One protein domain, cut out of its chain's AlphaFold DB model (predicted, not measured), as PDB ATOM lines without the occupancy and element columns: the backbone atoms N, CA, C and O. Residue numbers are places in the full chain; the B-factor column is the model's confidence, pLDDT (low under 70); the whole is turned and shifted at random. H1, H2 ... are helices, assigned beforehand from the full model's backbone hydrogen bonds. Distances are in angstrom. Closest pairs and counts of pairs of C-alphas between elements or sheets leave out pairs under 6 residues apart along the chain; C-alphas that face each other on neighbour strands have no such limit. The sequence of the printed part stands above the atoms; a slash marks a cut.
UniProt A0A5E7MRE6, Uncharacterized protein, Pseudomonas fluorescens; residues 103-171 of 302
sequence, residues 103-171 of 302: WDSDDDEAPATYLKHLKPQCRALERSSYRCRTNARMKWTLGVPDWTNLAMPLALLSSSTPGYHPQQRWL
ATOM      1  N   TRP A 103     -22.688 -20.447  36.605       73.81
ATOM      2  CA  TRP A 103     -22.040 -20.153  37.880       73.81
ATOM      3  C   TRP A 103     -20.669 -19.522  37.598       73.81
ATOM      4  O   TRP A 103     -19.655 -20.208  37.449       73.81
ATOM      5  N   ASP A 104     -20.699 -18.205  37.404       63.47
ATOM      6  CA  ASP A 104     -19.544 -17.321  37.285       63.47
ATOM      7  C   ASP A 104     -18.833 -17.145  38.638       63.47
ATOM      8  O   ASP A 104     -19.297 -17.627  39.672       63.47
ATOM      9  N   SER A 105     -17.712 -16.415  38.641       56.25
ATOM     10  CA  SER A 105     -16.948 -16.055  39.849       56.25
ATOM     11  C   SER A 105     -17.725 -15.254  40.902       56.25
ATOM     12  O   SER A 105     -17.206 -15.023  41.989       56.25
ATOM     13  N   ASP A 106     -18.930 -14.782  40.580       57.62
ATOM     14  CA  ASP A 106     -19.742 -13.960  41.482       57.62
ATOM     15  C   ASP A 106     -20.574 -14.806  42.467       57.62
ATOM     16  O   ASP A 106     -21.033 -14.283  43.482       57.62
ATOM     17  N   ASP A 107     -20.733 -16.114  42.213       72.44
ATOM     18  CA  ASP A 107     -21.390 -17.063  43.123       72.44
ATOM     19  C   ASP A 107     -20.573 -18.362  43.254       72.44
ATOM     20  O   ASP A 107     -20.955 -19.448  42.803       72.44
ATOM     21  N   ASP A 108     -19.418 -18.243  43.911       72.62
ATOM     22  CA  ASP A 108     -18.525 -19.367  44.224       72.62
ATOM     23  C   ASP A 108     -19.193 -20.443  45.117       72.62
ATOM     24  O   ASP A 108     -18.698 -21.575  45.226       72.62
ATOM     25  N   GLU A 109     -20.322 -20.122  45.766       82.62
ATOM     26  CA  GLU A 109     -21.053 -21.035  46.647       82.62
ATOM     27  C   GLU A 109     -22.111 -21.875  45.914       82.62
ATOM     28  O   GLU A 109     -22.420 -22.984  46.374       82.62
ATOM     29  N   ALA A 110     -22.632 -21.426  44.766       83.12
ATOM     30  CA  ALA A 110     -23.636 -22.151  43.983       83.12
ATOM     31  C   ALA A 110     -23.260 -23.617  43.683       83.12
ATOM     32  O   ALA A 110     -24.073 -24.508  43.981       83.12
ATOM     33  N   PRO A 111     -22.031 -23.945  43.218       83.44
ATOM     34  CA  PRO A 111     -21.638 -25.336  43.010       83.44
ATOM     35  C   PRO A 111     -21.677 -26.159  44.302       83.44
ATOM     36  O   PRO A 111     -22.138 -27.302  44.310       83.44
ATOM     37  N   ALA A 112     -21.206 -25.594  45.417       84.56
ATOM     38  CA  ALA A 112     -21.198 -26.278  46.708       84.56
ATOM     39  C   ALA A 112     -22.625 -26.526  47.224       84.56
ATOM     40  O   ALA A 112     -22.933 -27.617  47.716       84.56
ATOM     41  N   THR A 113     -23.507 -25.542  47.062       87.12
ATOM     42  CA  THR A 113     -24.917 -25.616  47.443       87.12
ATOM     43  C   THR A 113     -25.653 -26.671  46.627       87.12
ATOM     44  O   THR A 113     -26.323 -27.529  47.208       87.12
ATOM     45  N   TYR A 114     -25.482 -26.700  45.306       86.94
ATOM     46  CA  TYR A 114     -26.058 -27.738  44.449       86.94
ATOM     47  C   TYR A 114     -25.615 -29.149  44.868       86.94
ATOM     48  O   TYR A 114     -26.441 -30.040  45.085       86.94
ATOM     49  N   LEU A 115     -24.312 -29.350  45.087       87.00
ATOM     50  CA  LEU A 115     -23.779 -30.639  45.538       87.00
ATOM     51  C   LEU A 115     -24.305 -31.027  46.930       87.00
ATOM     52  O   LEU A 115     -24.574 -32.201  47.190       87.00
ATOM     53  N   LYS A 116     -24.501 -30.063  47.834       86.50
ATOM     54  CA  LYS A 116     -25.096 -30.315  49.153       86.50
ATOM     55  C   LYS A 116     -26.531 -30.837  49.034       86.50
ATOM     56  O   LYS A 116     -26.865 -31.784  49.745       86.50
ATOM     57  N   HIS A 117     -27.333 -30.282  48.125       86.44
ATOM     58  CA  HIS A 117     -28.698 -30.751  47.857       86.44
ATOM     59  C   HIS A 117     -28.736 -32.149  47.233       86.44
ATOM     60  O   HIS A 117     -29.615 -32.939  47.563       86.44
ATOM     61  N   LEU A 118     -27.757 -32.493  46.390       84.19
ATOM     62  CA  LEU A 118     -27.649 -33.831  45.801       84.19
ATOM     63  C   LEU A 118     -27.153 -34.895  46.785       84.19
ATOM     64  O   LEU A 118     -27.428 -36.081  46.606       84.19
ATOM     65  N   LYS A 119     -26.416 -34.507  47.829       82.38
ATOM     66  CA  LYS A 119     -25.745 -35.434  48.753       82.38
ATOM     67  C   LYS A 119     -26.655 -36.519  49.363       82.38
ATOM     68  O   LYS A 119     -26.202 -37.661  49.406       82.38
ATOM     69  N   PRO A 120     -27.905 -36.245  49.795       81.56
ATOM     70  CA  PRO A 120     -28.807 -37.282  50.314       81.56
ATOM     71  C   PRO A 120     -29.176 -38.350  49.275       81.56
ATOM     72  O   PRO A 120     -29.515 -39.472  49.636       81.56
ATOM     73  N   GLN A 121     -29.103 -38.005  47.991       80.56
ATOM     74  CA  GLN A 121     -29.533 -38.843  46.871       80.56
ATOM     75  C   GLN A 121     -28.338 -39.472  46.133       80.56
ATOM     76  O   GLN A 121     -28.514 -40.329  45.270       80.56
ATOM     77  N   CYS A 122     -27.110 -39.068  46.473       82.62
ATOM     78  CA  CYS A 122     -25.936 -39.292  45.644       82.62
ATOM     79  C   CYS A 122     -24.722 -39.817  46.432       82.62
ATOM     80  O   CYS A 122     -23.984 -39.069  47.080       82.62
ATOM     81  N   ARG A 123     -24.436 -41.119  46.287       79.69
ATOM     82  CA  ARG A 123     -23.288 -41.776  46.944       79.69
ATOM     83  C   ARG A 123     -21.920 -41.299  46.436       79.69
ATOM     84  O   ARG A 123     -20.936 -41.456  47.160       79.69
ATOM     85  N   ALA A 124     -21.802 -40.716  45.234       79.12
ATOM     86  CA  ALA A 124     -20.538 -40.108  44.778       79.12
ATOM     87  C   ALA A 124     -20.077 -38.939  45.638       79.12
ATOM     88  O   ALA A 124     -18.872 -38.707  45.734       79.12
ATOM     89  N   LEU A 125     -21.004 -38.243  46.295       83.25
ATOM     90  CA  LEU A 125     -20.695 -37.076  47.120       83.25
ATOM     91  C   LEU A 125     -20.284 -37.454  48.548       83.25
ATOM     92  O   LEU A 125     -19.890 -36.592  49.338       83.25
ATOM     93  N   GLU A 126     -20.325 -38.742  48.892       82.00
ATOM     94  CA  GLU A 126     -19.735 -39.246  50.126       82.00
ATOM     95  C   GLU A 126     -18.204 -39.206  50.052       82.00
ATOM     96  O   GLU A 126     -17.593 -39.646  49.072       82.00
ATOM     97  N   ARG A 127     -17.562 -38.756  51.137       70.50
ATOM     98  CA  ARG A 127     -16.097 -38.738  51.253       70.50
ATOM     99  C   ARG A 127     -15.526 -40.142  51.007       70.50
ATOM    100  O   ARG A 127     -15.999 -41.126  51.577       70.50
ATOM    101  N   SER A 128     -14.511 -40.231  50.149       70.06
ATOM    102  CA  SER A 128     -13.778 -41.464  49.840       70.06
ATOM    103  C   SER A 128     -12.301 -41.145  49.654       70.06
ATOM    104  O   SER A 128     -11.949 -40.351  48.789       70.06
ATOM    105  N   SER A 129     -11.431 -41.787  50.432       66.75
ATOM    106  CA  SER A 129      -9.974 -41.663  50.294       66.75
ATOM    107  C   SER A 129      -9.357 -42.705  49.351       66.75
ATOM    108  O   SER A 129      -8.190 -42.584  48.989       66.75
ATOM    109  N   TYR A 130     -10.115 -43.725  48.924       69.56
ATOM    110  CA  TYR A 130      -9.586 -44.853  48.149       69.56
ATOM    111  C   TYR A 130     -10.006 -44.792  46.674       69.56
ATOM    112  O   TYR A 130     -11.201 -44.828  46.370       69.56
ATOM    113  N   ARG A 131      -9.029 -44.771  45.748       66.06
ATOM    114  CA  ARG A 131      -9.237 -44.622  44.287       66.06
ATOM    115  C   ARG A 131     -10.314 -45.563  43.740       66.06
ATOM    116  O   ARG A 131     -11.219 -45.112  43.052       66.06
ATOM    117  N   CYS A 132     -10.282 -46.848  44.098       65.75
ATOM    118  CA  CYS A 132     -11.242 -47.835  43.587       65.75
ATOM    119  C   CYS A 132     -12.681 -47.562  44.060       65.75
ATOM    120  O   CYS A 132     -13.626 -47.759  43.300       65.75
ATOM    121  N   ARG A 133     -12.855 -47.072  45.297       74.88
ATOM    122  CA  ARG A 133     -14.175 -46.697  45.833       74.88
ATOM    123  C   ARG A 133     -14.687 -45.420  45.174       74.88
ATOM    124  O   ARG A 133     -15.864 -45.353  44.839       74.88
ATOM    125  N   THR A 134     -13.806 -44.450  44.931       78.56
ATOM    126  CA  THR A 134     -14.147 -43.230  44.189       78.56
ATOM    127  C   THR A 134     -14.596 -43.565  42.765       78.56
ATOM    128  O   THR A 134     -15.658 -43.105  42.361       78.56
ATOM    129  N   ASN A 135     -13.883 -44.444  42.048       76.12
ATOM    130  CA  ASN A 135     -14.282 -44.909  40.712       76.12
ATOM    131  C   ASN A 135     -15.697 -45.508  40.712       76.12
ATOM    132  O   ASN A 135     -16.551 -45.081  39.937       76.12
ATOM    133  N   ALA A 136     -15.954 -46.480  41.597       76.88
ATOM    134  CA  ALA A 136     -17.241 -47.172  41.663       76.88
ATOM    135  C   ALA A 136     -18.397 -46.210  41.983       76.88
ATOM    136  O   ALA A 136     -19.455 -46.280  41.361       76.88
ATOM    137  N   ARG A 137     -18.182 -45.272  42.911       80.75
ATOM    138  CA  ARG A 137     -19.192 -44.278  43.288       80.75
ATOM    139  C   ARG A 137     -19.470 -43.268  42.176       80.75
ATOM    140  O   ARG A 137     -20.637 -42.998  41.898       80.75
ATOM    141  N   MET A 138     -18.423 -42.747  41.528       84.25
ATOM    142  CA  MET A 138     -18.564 -41.848  40.377       84.25
ATOM    143  C   MET A 138     -19.315 -42.545  39.244       84.25
ATOM    144  O   MET A 138     -20.242 -41.965  38.691       84.25
ATOM    145  N   LYS A 139     -19.004 -43.816  38.971       76.94
ATOM    146  CA  LYS A 139     -19.733 -44.627  37.991       76.94
ATOM    147  C   LYS A 139     -21.215 -44.774  38.327       76.94
ATOM    148  O   LYS A 139     -22.052 -44.515  37.473       76.94
ATOM    149  N   TRP A 140     -21.541 -45.209  39.545       77.25
ATOM    150  CA  TRP A 140     -22.938 -45.396  39.958       77.25
ATOM    151  C   TRP A 140     -23.758 -44.124  39.847       77.25
ATOM    152  O   TRP A 140     -24.950 -44.182  39.584       77.25
ATOM    153  N   THR A 141     -23.106 -42.990  40.049       78.31
ATOM    154  CA  THR A 141     -23.783 -41.708  40.076       78.31
ATOM    155  C   THR A 141     -23.923 -41.086  38.693       78.31
ATOM    156  O   THR A 141     -24.968 -40.533  38.386       78.31
ATOM    157  N   LEU A 142     -22.882 -41.164  37.863       79.69
ATOM    158  CA  LEU A 142     -22.907 -40.603  36.512       79.69
ATOM    159  C   LEU A 142     -23.746 -41.436  35.536       79.69
ATOM    160  O   LEU A 142     -24.074 -40.945  34.461       79.69
ATOM    161  N   GLY A 143     -24.044 -42.697  35.868       80.06
ATOM    162  CA  GLY A 143     -24.667 -43.617  34.922       80.06
ATOM    163  C   GLY A 143     -23.783 -43.809  33.688       80.06
ATOM    164  O   GLY A 143     -22.560 -43.880  33.811       80.06
ATOM    165  N   VAL A 144     -24.394 -43.909  32.506       79.31
ATOM    166  CA  VAL A 144     -23.692 -43.720  31.229       79.31
ATOM    167  C   VAL A 144     -23.661 -42.212  30.977       79.31
ATOM    168  O   VAL A 144     -24.734 -41.639  30.793       79.31
ATOM    169  N   PRO A 145     -22.491 -41.547  30.979       73.88
ATOM    170  CA  PRO A 145     -22.477 -40.099  30.903       73.88
ATOM    171  C   PRO A 145     -22.976 -39.631  29.534       73.88
ATOM    172  O   PRO A 145     -22.357 -39.859  28.504       73.88
ATOM    173  N   ASP A 146     -24.099 -38.947  29.504       75.94
ATOM    174  CA  ASP A 146     -24.544 -38.168  28.358       75.94
ATOM    175  C   ASP A 146     -24.726 -36.721  28.804       75.94
ATOM    176  O   ASP A 146     -24.394 -36.372  29.938       75.94
ATOM    177  N   TRP A 147     -25.235 -35.872  27.915       74.06
ATOM    178  CA  TRP A 147     -25.411 -34.462  28.229       74.06
ATOM    179  C   TRP A 147     -26.310 -34.238  29.464       74.06
ATOM    180  O   TRP A 147     -26.020 -33.337  30.245       74.06
ATOM    181  N   THR A 148     -27.318 -35.086  29.717       76.31
ATOM    182  CA  THR A 148     -28.226 -34.949  30.877       76.31
ATOM    183  C   THR A 148     -27.506 -35.185  32.205       76.31
ATOM    184  O   THR A 148     -27.799 -34.558  33.215       76.31
ATOM    185  N   ASN A 149     -26.467 -36.017  32.208       79.19
ATOM    186  CA  ASN A 149     -25.745 -36.382  33.425       79.19
ATOM    187  C   ASN A 149     -24.489 -35.522  33.673       79.19
ATOM    188  O   ASN A 149     -23.682 -35.843  34.547       79.19
ATOM    189  N   LEU A 150     -24.308 -34.419  32.928       81.75
ATOM    190  CA  LEU A 150     -23.133 -33.542  33.055       81.75
ATOM    191  C   LEU A 150     -23.228 -32.512  34.188       81.75
ATOM    192  O   LEU A 150     -22.197 -31.984  34.598       81.75
ATOM    193  N   ALA A 151     -24.416 -32.243  34.735       82.62
ATOM    194  CA  ALA A 151     -24.590 -31.199  35.751       82.62
ATOM    195  C   ALA A 151     -23.752 -31.474  37.015       82.62
ATOM    196  O   ALA A 151     -22.954 -30.639  37.434       82.62
ATOM    197  N   MET A 152     -23.845 -32.683  37.578       85.56
ATOM    198  CA  MET A 152     -23.055 -33.065  38.751       85.56
ATOM    199  C   MET A 152     -21.532 -33.059  38.519       85.56
ATOM    200  O   MET A 152     -20.827 -32.477  39.346       85.56
ATOM    201  N   PRO A 153     -20.965 -33.698  37.474       84.94
ATOM    202  CA  PRO A 153     -19.521 -33.668  37.270       84.94
ATOM    203  C   PRO A 153     -19.008 -32.248  37.009       84.94
ATOM    204  O   PRO A 153     -17.934 -31.912  37.497       84.94
ATOM    205  N   LEU A 154     -19.768 -31.395  36.315       82.00
ATOM    206  CA  LEU A 154     -19.397 -29.989  36.144       82.00
ATOM    207  C   LEU A 154     -19.438 -29.232  37.477       82.00
ATOM    208  O   LEU A 154     -18.470 -28.559  37.812       82.00
ATOM    209  N   ALA A 155     -20.473 -29.430  38.295       84.44
ATOM    210  CA  ALA A 155     -20.553 -28.840  39.629       84.44
ATOM    211  C   ALA A 155     -19.393 -29.288  40.535       84.44
ATOM    212  O   ALA A 155     -18.818 -28.482  41.262       84.44
ATOM    213  N   LEU A 156     -19.008 -30.568  40.470       86.38
ATOM    214  CA  LEU A 156     -17.845 -31.101  41.182       86.38
ATOM    215  C   LEU A 156     -16.544 -30.435  40.731       86.38
ATOM    216  O   LEU A 156     -15.719 -30.121  41.587       86.38
ATOM    217  N   LEU A 157     -16.357 -30.227  39.424       82.50
ATOM    218  CA  LEU A 157     -15.180 -29.553  38.866       82.50
ATOM    219  C   LEU A 157     -15.123 -28.068  39.245       82.50
ATOM    220  O   LEU A 157     -14.037 -27.575  39.539       82.50
ATOM    221  N   SER A 158     -16.266 -27.380  39.265       78.12
ATOM    222  CA  SER A 158     -16.356 -25.957  39.619       78.12
ATOM    223  C   SER A 158     -16.340 -25.696  41.128       78.12
ATOM    224  O   SER A 158     -16.069 -24.579  41.547       78.12
ATOM    225  N   SER A 159     -16.635 -26.692  41.967       82.69
ATOM    226  CA  SER A 159     -16.696 -26.487  43.417       82.69
ATOM    227  C   SER A 159     -15.315 -26.271  44.042       82.69
ATOM    228  O   SER A 159     -14.392 -27.053  43.837       82.69
ATOM    229  N   SER A 160     -15.204 -25.296  44.938       80.88
ATOM    230  CA  SER A 160     -13.992 -25.070  45.742       80.88
ATOM    231  C   SER A 160     -13.991 -25.846  47.070       80.88
ATOM    232  O   SER A 160     -13.091 -25.697  47.894       80.88
ATOM    233  N   THR A 161     -14.995 -26.702  47.305       81.88
ATOM    234  CA  THR A 161     -15.178 -27.390  48.593       81.88
ATOM    235  C   THR A 161     -14.111 -28.477  48.811       81.88
ATOM    236  O   THR A 161     -14.075 -29.453  48.053       81.88
ATOM    237  N   PRO A 162     -13.332 -28.443  49.913       79.19
ATOM    238  CA  PRO A 162     -12.246 -29.406  50.142       79.19
ATOM    239  C   PRO A 162     -12.685 -30.877  50.227       79.19
ATOM    240  O   PRO A 162     -11.914 -31.807  49.998       79.19
ATOM    241  N   GLY A 163     -13.954 -31.118  50.566       81.06
ATOM    242  CA  GLY A 163     -14.518 -32.462  50.704       81.06
ATOM    243  C   GLY A 163     -14.619 -33.265  49.402       81.06
ATOM    244  O   GLY A 163     -14.831 -34.476  49.488       81.06
ATOM    245  N   TYR A 164     -14.466 -32.623  48.238       84.19
ATOM    246  CA  TYR A 164     -14.645 -33.238  46.919       84.19
ATOM    247  C   TYR A 164     -13.341 -33.475  46.144       84.19
ATOM    248  O   TYR A 164     -13.385 -33.956  45.011       84.19
ATOM    249  N   HIS A 165     -12.170 -33.212  46.737       83.56
ATOM    250  CA  HIS A 165     -10.879 -33.383  46.055       83.56
ATOM    251  C   HIS A 165     -10.662 -34.766  45.412       83.56
ATOM    252  O   HIS A 165     -10.165 -34.823  44.282       83.56
ATOM    253  N   PRO A 166     -11.029 -35.901  46.043       83.12
ATOM    254  CA  PRO A 166     -10.896 -37.209  45.403       83.12
ATOM    255  C   PRO A 166     -11.745 -37.346  44.130       83.12
ATOM    256  O   PRO A 166     -11.271 -37.902  43.138       83.12
ATOM    257  N   GLN A 167     -12.977 -36.832  44.143       85.31
ATOM    258  CA  GLN A 167     -13.904 -36.837  43.010       85.31
ATOM    259  C   GLN A 167     -13.429 -35.891  41.903       85.31
ATOM    260  O   GLN A 167     -13.414 -36.274  40.737       85.31
ATOM    261  N   GLN A 168     -12.965 -34.694  42.259       83.25
ATOM    262  CA  GLN A 168     -12.371 -33.733  41.326       83.25
ATOM    263  C   GLN A 168     -11.154 -34.316  40.623       83.25
ATOM    264  O   GLN A 168     -11.068 -34.305  39.397       83.25
ATOM    265  N   ARG A 169     -10.233 -34.907  41.394       80.62
ATOM    266  CA  ARG A 169      -9.059 -35.584  40.843       80.62
ATOM    267  C   ARG A 169      -9.472 -36.702  39.894       80.62
ATOM    268  O   ARG A 169      -8.869 -36.854  38.835       80.62
ATOM    269  N   TRP A 170     -10.499 -37.472  40.251       82.88
ATOM    270  CA  TRP A 170     -11.053 -38.503  39.381       82.88
ATOM    271  C   TRP A 170     -11.577 -37.920  38.060       82.88
ATOM    272  O   TRP A 170     -11.181 -38.385  36.991       82.88
ATOM    273  N   LEU A 171     -12.398 -36.867  38.122       81.81
ATOM    274  CA  LEU A 171     -12.973 -36.207  36.945       81.81
ATOM    275  C   LEU A 171     -11.887 -35.639  36.030       81.81
ATOM    276  O   LEU A 171     -11.874 -35.944  34.839       81.81
TER     277      LEU A 171
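This is residues 103 to 171 of the 302 residues of an uncharacterized protein of Pseudomonas fluorescens (UniProt A0A5E7MRE6). H2 and H3 make a V, H4 crosses its open end, and H1 lies across one face of the V, where its residues 111 to 115 pack on H3. The printed part has 69 residues with four named helices, H1 to H4 in order: all helix. It is compact, with a radius of gyration of the C-alphas of 11.4 A, spanning 35 by 26 by 21 A.

Find C-alpha 147 at (-25.411, -34.462, 28.229), from which H3 runs 16.9 A to residue 158. H1 is residues 110 to 121, 17.9 A long, and H2 131 to 142; H4, residues 162 to 171, ends at (-12.973, -36.207, 36.945).

H3, the hub, touches H2 in a hairpin, closest at C-alphas 149 and 142, 5.9 A; H1 at 155 and 111, 5.0 A; and H4 at 157 and 168, 5.6 A. H1 is apart from H2 and H4. H2 has every O i to N i+4 pair within hydrogen-bond range; H1, H3 and H4 do not.

The printed part has no cut; residues 104 to 106 and 129 to 132 have pLDDT under 70.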